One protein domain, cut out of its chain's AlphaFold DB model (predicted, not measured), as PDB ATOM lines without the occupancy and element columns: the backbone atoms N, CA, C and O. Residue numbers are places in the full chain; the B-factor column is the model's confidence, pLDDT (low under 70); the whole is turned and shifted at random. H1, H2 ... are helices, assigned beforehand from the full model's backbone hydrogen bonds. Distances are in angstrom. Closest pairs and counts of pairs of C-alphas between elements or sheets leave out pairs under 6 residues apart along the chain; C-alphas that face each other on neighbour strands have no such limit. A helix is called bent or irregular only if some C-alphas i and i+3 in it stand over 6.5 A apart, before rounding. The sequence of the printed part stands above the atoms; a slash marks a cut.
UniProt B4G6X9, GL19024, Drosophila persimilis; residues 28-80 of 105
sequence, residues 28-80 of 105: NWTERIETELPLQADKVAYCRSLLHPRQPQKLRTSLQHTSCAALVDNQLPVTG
ATOM      1  N   ASN A  28     108.830 169.916 128.538       77.88
ATOM      2  CA  ASN A  28     109.673 171.031 128.160       77.88
ATOM      3  C   ASN A  28     111.048 170.804 128.786       77.88
ATOM      4  O   ASN A  28     111.332 171.200 129.915       77.88
ATOM      5  N   TRP A  29     111.886 170.068 128.064       72.50
ATOM      6  CA  TRP A  29     113.214 169.692 128.525       72.50
ATOM      7  C   TRP A  29     114.080 170.901 128.871       72.50
ATOM      8  O   TRP A  29     114.870 170.815 129.802       72.50
ATOM      9  N   THR A  30     113.902 172.021 128.171       76.38
ATOM     10  CA  THR A  30     114.622 173.272 128.431       76.38
ATOM     11  C   THR A  30     114.333 173.778 129.847       76.38
ATOM     12  O   THR A  30     115.250 173.942 130.646       76.38
ATOM     13  N   GLU A  31     113.053 173.910 130.194       79.62
ATOM     14  CA  GLU A  31     112.588 174.382 131.506       79.62
ATOM     15  C   GLU A  31     112.976 173.422 132.639       79.62
ATOM     16  O   GLU A  31     113.431 173.837 133.708       79.62
ATOM     17  N   ARG A  32     112.871 172.112 132.387       79.06
ATOM     18  CA  ARG A  32     113.286 171.078 133.341       79.06
ATOM     19  C   ARG A  32     114.786 171.138 133.635       79.06
ATOM     20  O   ARG A  32     115.181 171.062 134.794       79.06
ATOM     21  N   ILE A  33     115.616 171.300 132.604       78.12
ATOM     22  CA  ILE A  33     117.070 171.415 132.765       78.12
ATOM     23  C   ILE A  33     117.413 172.687 133.538       78.12
ATOM     24  O   ILE A  33     118.193 172.604 134.477       78.12
ATOM     25  N   GLU A  34     116.829 173.837 133.196       80.38
ATOM     26  CA  GLU A  34     117.106 175.104 133.887       80.38
ATOM     27  C   GLU A  34     116.691 175.091 135.358       80.38
ATOM     28  O   GLU A  34     117.384 175.673 136.189       80.38
ATOM     29  N   THR A  35     115.616 174.377 135.689       81.56
ATOM     30  CA  THR A  35     115.146 174.226 137.072       81.56
ATOM     31  C   THR A  35     116.028 173.268 137.882       81.56
ATOM     32  O   THR A  35     116.290 173.511 139.059       81.56
ATOM     33  N   GLU A  36     116.523 172.188 137.269       80.06
ATOM     34  CA  GLU A  36     117.383 171.195 137.936       80.06
ATOM     35  C   GLU A  36     118.851 171.658 138.038       80.06
ATOM     36  O   GLU A  36     119.562 171.297 138.978       80.06
ATOM     37  N   LEU A  37     119.309 172.510 137.116       78.12
ATOM     38  CA  LEU A  37     120.685 173.007 137.051       78.12
ATOM     39  C   LEU A  37     121.189 173.737 138.317       78.12
ATOM     40  O   LEU A  37     122.331 173.483 138.712       78.12
ATOM     41  N   PRO A  38     120.434 174.640 138.979       77.19
ATOM     42  CA  PRO A  38     120.885 175.280 140.217       77.19
ATOM     43  C   PRO A  38     120.959 174.312 141.403       77.19
ATOM     44  O   PRO A  38     121.711 174.581 142.336       77.19
ATOM     45  N   LEU A  39     120.212 173.205 141.362       79.94
ATOM     46  CA  LEU A  39     120.170 172.208 142.430       79.94
ATOM     47  C   LEU A  39     121.383 171.264 142.406       79.94
ATOM     48  O   LEU A  39     121.673 170.588 143.391       79.94
ATOM     49  N   GLN A  40     122.097 171.217 141.283       75.75
ATOM     50  CA  GLN A  40     123.211 170.309 141.086       75.75
ATOM     51  C   GLN A  40     124.516 170.856 141.682       75.75
ATOM     52  O   GLN A  40     124.951 171.962 141.354       75.75
ATOM     53  N   ALA A  41     125.194 170.031 142.489       70.88
ATOM     54  CA  ALA A  41     126.502 170.358 143.066       70.88
ATOM     55  C   ALA A  41     127.589 170.570 141.995       70.88
ATOM     56  O   ALA A  41     128.384 171.502 142.092       70.88
ATOM     57  N   ASP A  42     127.590 169.737 140.950       78.00
ATOM     58  CA  ASP A  42     128.493 169.853 139.802       78.00
ATOM     59  C   ASP A  42     127.693 170.062 138.507       78.00
ATOM     60  O   ASP A  42     127.291 169.122 137.810       78.00
ATOM     61  N   LYS A  43     127.421 171.338 138.217       76.94
ATOM     62  CA  LYS A  43     126.619 171.787 137.068       76.94
ATOM     63  C   LYS A  43     127.219 171.328 135.742       76.94
ATOM     64  O   LYS A  43     126.491 171.001 134.812       76.94
ATOM     65  N   VAL A  44     128.545 171.264 135.661       75.38
ATOM     66  CA  VAL A  44     129.274 170.940 134.433       75.38
ATOM     67  C   VAL A  44     129.206 169.445 134.160       75.38
ATOM     68  O   VAL A  44     128.900 169.040 133.039       75.38
ATOM     69  N   ALA A  45     129.450 168.619 135.183       79.19
ATOM     70  CA  ALA A  45     129.314 167.171 135.069       79.19
ATOM     71  C   ALA A  45     127.885 166.775 134.669       79.19
ATOM     72  O   ALA A  45     127.691 165.889 133.834       79.19
ATOM     73  N   TYR A  46     126.888 167.484 135.201       81.50
ATOM     74  CA  TYR A  46     125.493 167.309 134.820       81.50
ATOM     75  C   TYR A  46     125.213 167.718 133.373       81.50
ATOM     76  O   TYR A  46     124.695 166.912 132.607       81.50
ATOM     77  N   CYS A  47     125.642 168.903 132.933       80.62
ATOM     78  CA  CYS A  47     125.483 169.295 131.531       80.62
ATOM     79  C   CYS A  47     126.174 168.306 130.570       80.62
ATOM     80  O   CYS A  47     125.614 167.963 129.529       80.62
ATOM     81  N   ARG A  48     127.351 167.772 130.934       78.25
ATOM     82  CA  ARG A  48     128.056 166.738 130.150       78.25
ATOM     83  C   ARG A  48     127.312 165.403 130.113       78.25
ATOM     84  O   ARG A  48     127.293 164.761 129.065       78.25
ATOM     85  N   SER A  49     126.692 164.975 131.214       79.94
ATOM     86  CA  SER A  49     125.929 163.720 131.242       79.94
ATOM     87  C   SER A  49     124.692 163.781 130.337       79.94
ATOM     88  O   SER A  49     124.324 162.785 129.710       79.94
ATOM     89  N   LEU A  50     124.104 164.969 130.175       78.75
ATOM     90  CA  LEU A  50     122.981 165.217 129.270       78.75
ATOM     91  C   LEU A  50     123.381 165.245 127.780       78.75
ATOM     92  O   LEU A  50     122.548 164.998 126.908       78.75
ATOM     93  N   LEU A  51     124.658 165.478 127.462       74.19
ATOM     94  CA  LEU A  51     125.204 165.430 126.096       74.19
ATOM     95  C   LEU A  51     125.508 164.007 125.595       74.19
ATOM     96  O   LEU A  51     125.853 163.819 124.419       74.19
ATOM     97  N   HIS A  52     125.350 162.996 126.453       72.88
ATOM     98  CA  HIS A  52     125.682 161.611 126.136       72.88
ATOM     99  C   HIS A  52     124.905 161.107 124.900       72.88
ATOM    100  O   HIS A  52     123.697 161.321 124.797       72.88
ATOM    101  N   PRO A  53     125.540 160.373 123.965       66.56
ATOM    102  CA  PRO A  53     124.918 159.908 122.713       66.56
ATOM    103  C   PRO A  53     123.722 158.959 122.859       66.56
ATOM    104  O   PRO A  53     123.088 158.639 121.861       66.56
ATOM    105  N   ARG A  54     123.392 158.521 124.079       71.88
ATOM    106  CA  ARG A  54     122.192 157.716 124.354       71.88
ATOM    107  C   ARG A  54     120.942 158.555 124.633       71.88
ATOM    108  O   ARG A  54     119.860 157.990 124.745       71.88
ATOM    109  N   GLN A  55     121.083 159.871 124.775       72.62
ATOM    110  CA  GLN A  55     119.959 160.765 125.038       72.62
ATOM    111  C   GLN A  55     119.150 161.031 123.757       72.62
ATOM    112  O   GLN A  55     119.726 161.086 122.666       72.62
ATOM    113  N   PRO A  56     117.823 161.222 123.863       71.44
ATOM    114  CA  PRO A  56     116.974 161.477 122.710       71.44
ATOM    115  C   PRO A  56     117.368 162.789 122.019       71.44
ATOM    116  O   PRO A  56     117.672 163.785 122.675       71.44
ATOM    117  N   GLN A  57     117.306 162.814 120.682       68.50
ATOM    118  CA  GLN A  57     117.691 163.972 119.858       68.50
ATOM    119  C   GLN A  57     117.023 165.283 120.316       68.50
ATOM    120  O   GLN A  57     117.659 166.333 120.311       68.50
ATOM    121  N   LYS A  58     115.763 165.202 120.776       67.25
ATOM    122  CA  LYS A  58     114.992 166.337 121.308       67.25
ATOM    123  C   LYS A  58     115.639 166.979 122.541       67.25
ATOM    124  O   LYS A  58     115.615 168.197 122.673       67.25
ATOM    125  N   LEU A  59     116.254 166.178 123.413       71.50
ATOM    126  CA  LEU A  59     116.966 166.684 124.586       71.50
ATOM    127  C   LEU A  59     118.210 167.472 124.168       71.50
ATOM    128  O   LEU A  59     118.465 168.549 124.696       71.50
ATOM    129  N   ARG A  60     118.954 166.962 123.179       69.00
ATOM    130  CA  ARG A  60     120.146 167.628 122.633       69.00
ATOM    131  C   ARG A  60     119.826 168.986 122.020       69.00
ATOM    132  O   ARG A  60     120.574 169.929 122.247       69.00
ATOM    133  N   THR A  61     118.719 169.099 121.288       71.19
ATOM    134  CA  THR A  61     118.252 170.394 120.773       71.19
ATOM    135  C   THR A  61     117.823 171.334 121.897       71.19
ATOM    136  O   THR A  61     118.175 172.505 121.865       71.19
ATOM    137  N   SER A  62     117.141 170.836 122.933       74.94
ATOM    138  CA  SER A  62     116.770 171.664 124.090       74.94
ATOM    139  C   SER A  62     117.984 172.167 124.871       74.94
ATOM    140  O   SER A  62     117.999 173.323 125.273       74.94
ATOM    141  N   LEU A  63     119.037 171.354 125.019       72.50
ATOM    142  CA  LEU A  63     120.294 171.744 125.675       72.50
ATOM    143  C   LEU A  63     120.945 172.979 125.049       72.50
ATOM    144  O   LEU A  63     121.467 173.806 125.795       72.50
ATOM    145  N   GLN A  64     120.888 173.124 123.719       72.56
ATOM    146  CA  GLN A  64     121.462 174.275 123.004       72.56
ATOM    147  C   GLN A  64     120.841 175.611 123.430       72.56
ATOM    148  O   GLN A  64     121.506 176.639 123.360       72.56
ATOM    149  N   HIS A  65     119.598 175.590 123.912       75.75
ATOM    150  CA  HIS A  65     118.874 176.772 124.376       75.75
ATOM    151  C   HIS A  65     118.976 177.003 125.890       75.75
ATOM    152  O   HIS A  65     118.291 177.875 126.409       75.75
ATOM    153  N   THR A  66     119.812 176.242 126.604       79.88
ATOM    154  CA  THR A  66     119.977 176.363 128.062       79.88
ATOM    155  C   THR A  66     121.364 176.873 128.439       79.88
ATOM    156  O   THR A  66     122.325 176.767 127.675       79.88
ATOM    157  N   SER A  67     121.505 177.307 129.693       77.50
ATOM    158  CA  SER A  67     122.800 177.648 130.311       77.50
ATOM    159  C   SER A  67     123.852 176.526 130.225       77.50
ATOM    160  O   SER A  67     125.052 176.798 130.290       77.50
ATOM    161  N   CYS A  68     123.436 175.264 130.045       77.06
ATOM    162  CA  CYS A  68     124.356 174.148 129.836       77.06
ATOM    163  C   CYS A  68     125.165 174.260 128.538       77.06
ATOM    164  O   CYS A  68     126.309 173.807 128.520       77.06
ATOM    165  N   ALA A  69     124.617 174.867 127.480       77.38
ATOM    166  CA  ALA A  69     125.345 175.071 126.231       77.38
ATOM    167  C   ALA A  69     126.576 175.956 126.456       77.38
ATOM    168  O   ALA A  69     127.688 175.564 126.113       77.38
ATOM    169  N   ALA A  70     126.392 177.088 127.139       74.31
ATOM    170  CA  ALA A  70     127.478 178.001 127.479       74.31
ATOM    171  C   ALA A  70     128.495 177.369 128.447       74.31
ATOM    172  O   ALA A  70     129.696 177.583 128.305       74.31
ATOM    173  N   LEU A  71     128.042 176.577 129.428       73.88
ATOM    174  CA  LEU A  71     128.934 175.903 130.385       73.88
ATOM    175  C   LEU A  71     129.819 174.842 129.727       73.88
ATOM    176  O   LEU A  71     130.966 174.660 130.131       73.88
ATOM    177  N   VAL A  72     129.285 174.129 128.738       74.19
ATOM    178  CA  VAL A  72     130.031 173.104 128.005       74.19
ATOM    179  C   VAL A  72     130.996 173.758 127.023       74.19
ATOM    180  O   VAL A  72     132.169 173.400 127.033       74.19
ATOM    181  N   ASP A  73     130.539 174.746 126.252       71.81
ATOM    182  CA  ASP A  73     131.349 175.444 125.246       71.81
ATOM    183  C   ASP A  73     132.576 176.138 125.867       71.81
ATOM    184  O   ASP A  73     133.705 175.939 125.423       71.81
ATOM    185  N   ASN A  74     132.395 176.825 127.002       65.44
ATOM    186  CA  ASN A  74     133.498 177.472 127.725       65.44
ATOM    187  C   ASN A  74     134.511 176.489 128.346       65.44
ATOM    188  O   ASN A  74     135.616 176.894 128.705       65.44
ATOM    189  N   GLN A  75     134.163 175.207 128.507       61.19
ATOM    190  CA  GLN A  75     135.042 174.193 129.103       61.19
ATOM    191  C   GLN A  75     135.646 173.203 128.107       61.19
ATOM    192  O   GLN A  75     136.490 172.391 128.504       61.19
ATOM    193  N   LEU A  76     135.282 173.280 126.824       54.56
ATOM    194  CA  LEU A  76     135.914 172.468 125.787       54.56
ATOM    195  C   LEU A  76     137.460 172.562 125.758       54.56
ATOM    196  O   LEU A  76     138.065 171.515 125.525       54.56
ATOM    197  N   PRO A  77     138.142 173.689 126.077       52.44
ATOM    198  CA  PRO A  77     139.609 173.702 126.044       52.44
ATOM    199  C   PRO A  77     140.289 173.042 127.261       52.44
ATOM    200  O   PRO A  77     141.490 172.795 127.227       52.44
ATOM    201  N   VAL A  78     139.572 172.730 128.351       51.88
ATOM    202  CA  VAL A  78     140.221 172.356 129.632       51.88
ATOM    203  C   VAL A  78     140.356 170.840 129.833       51.88
ATOM    204  O   VAL A  78     141.101 170.393 130.702       51.88
ATOM    205  N   THR A  79     139.688 170.011 129.026       54.97
ATOM    206  CA  THR A  79     139.494 168.587 129.379       54.97
ATOM    207  C   THR A  79     140.380 167.579 128.635       54.97
ATOM    208  O   THR A  79     140.117 166.383 128.728       54.97
ATOM    209  N   GLY A  80     141.437 168.002 127.928       48.41
ATOM    210  CA  GLY A  80     142.279 167.048 127.184       48.41
ATOM    211  C   GLY A  80     143.744 167.420 126.962       48.41
ATOM    212  O   GLY A  80     144.588 166.529 126.992       48.41
TER     213      GLY A  80
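AT A GLANCE: This is residues 28 to 80 of the 105 residues of the protein "GL19024" of Drosophila persimilis (UniProt B4G6X9). Four short helices make a small cluster: the centres of H1, H2 and H3 form a triangle, and H4 packs across H2, about perpendicular to it. Beyond H4 an unnamed tail, residues 74 to 80, trails away from the helices and adds to the length. The printed part has 53 residues with four named helices, in the order H1, H2, H3, H4, and no named strand; the class is all helix. The whole is compact, with a radius of gyration of the C-alphas of 10.6 A, and the C-alphas span 32 by 24 by 17 A along their three main axes.

IN THESE COORDINATES: H1, the longest helix with 11 residues, is residues 29 to 39 and begins at C-alpha 29, (113.214, 169.692, 128.525); it measures 15.8 A from first to last C-alpha. H1 is irregular, but only just: C-alphas 35 and 38 are 6.6 A apart. H2 is residues 43 to 50, 10.8 A long, and begins at C-alpha 43, (126.619, 171.787, 137.068). H3 is residues 57 to 64, 11.4 A long. H4 is residues 67 to 73, 10.2 A long, and ends at C-alpha 73, (131.349, 175.444, 125.246).

HOW THE PARTS SIT: H1 touches H3 at a steep tilt of 56 degrees, the same way; their closest C-alphas, those of Thr 30 and Ser 62, are 5.1 A apart. H1 and H2 are close but not clearly touching, with the C-alphas of Leu 37 and Lys 43 closest at 6.1 A; they run opposite ways at a shallow tilt of 34 degrees, only just short of steep. H2 and H3 form a helical hairpin, opposite ways at a shallow tilt of 24 degrees; they only just touch, with 3 pairs of C-alphas within 8 A, the closest being those of Leu 50 and Arg 60 at 7.6 A. H4 touches H2 about perpendicular, at 85 degrees, with the C-alphas of Cys 47 and Cys 68 closest at 5.3 A. H4 is close but not clearly touching to H3, where the C-alphas of Leu 63 and Ala 69 are closest at 6.1 A. H4 is also close but not clearly touching to H1, where the C-alphas of Glu 34 and Ser 67 are closest at 7.2 A. In H2 and H4 every O i to N i+4 pair is within hydrogen-bond range; in H1 it is 5 of 7 and in H3 3 of 4.

THE WHOLE: The two C-alphas farthest apart, those of Asn 28 and Gly 80, are 32.9 A apart. The printed part has no cut. The links H1 to H2 and H3 to H4 are tight, and the link H2 to H3 is short. The mean pLDDT of the printed part is 72.9; it is under 70 at residue 53, residues 57 to 58, residue 60 and residues 74 to 80.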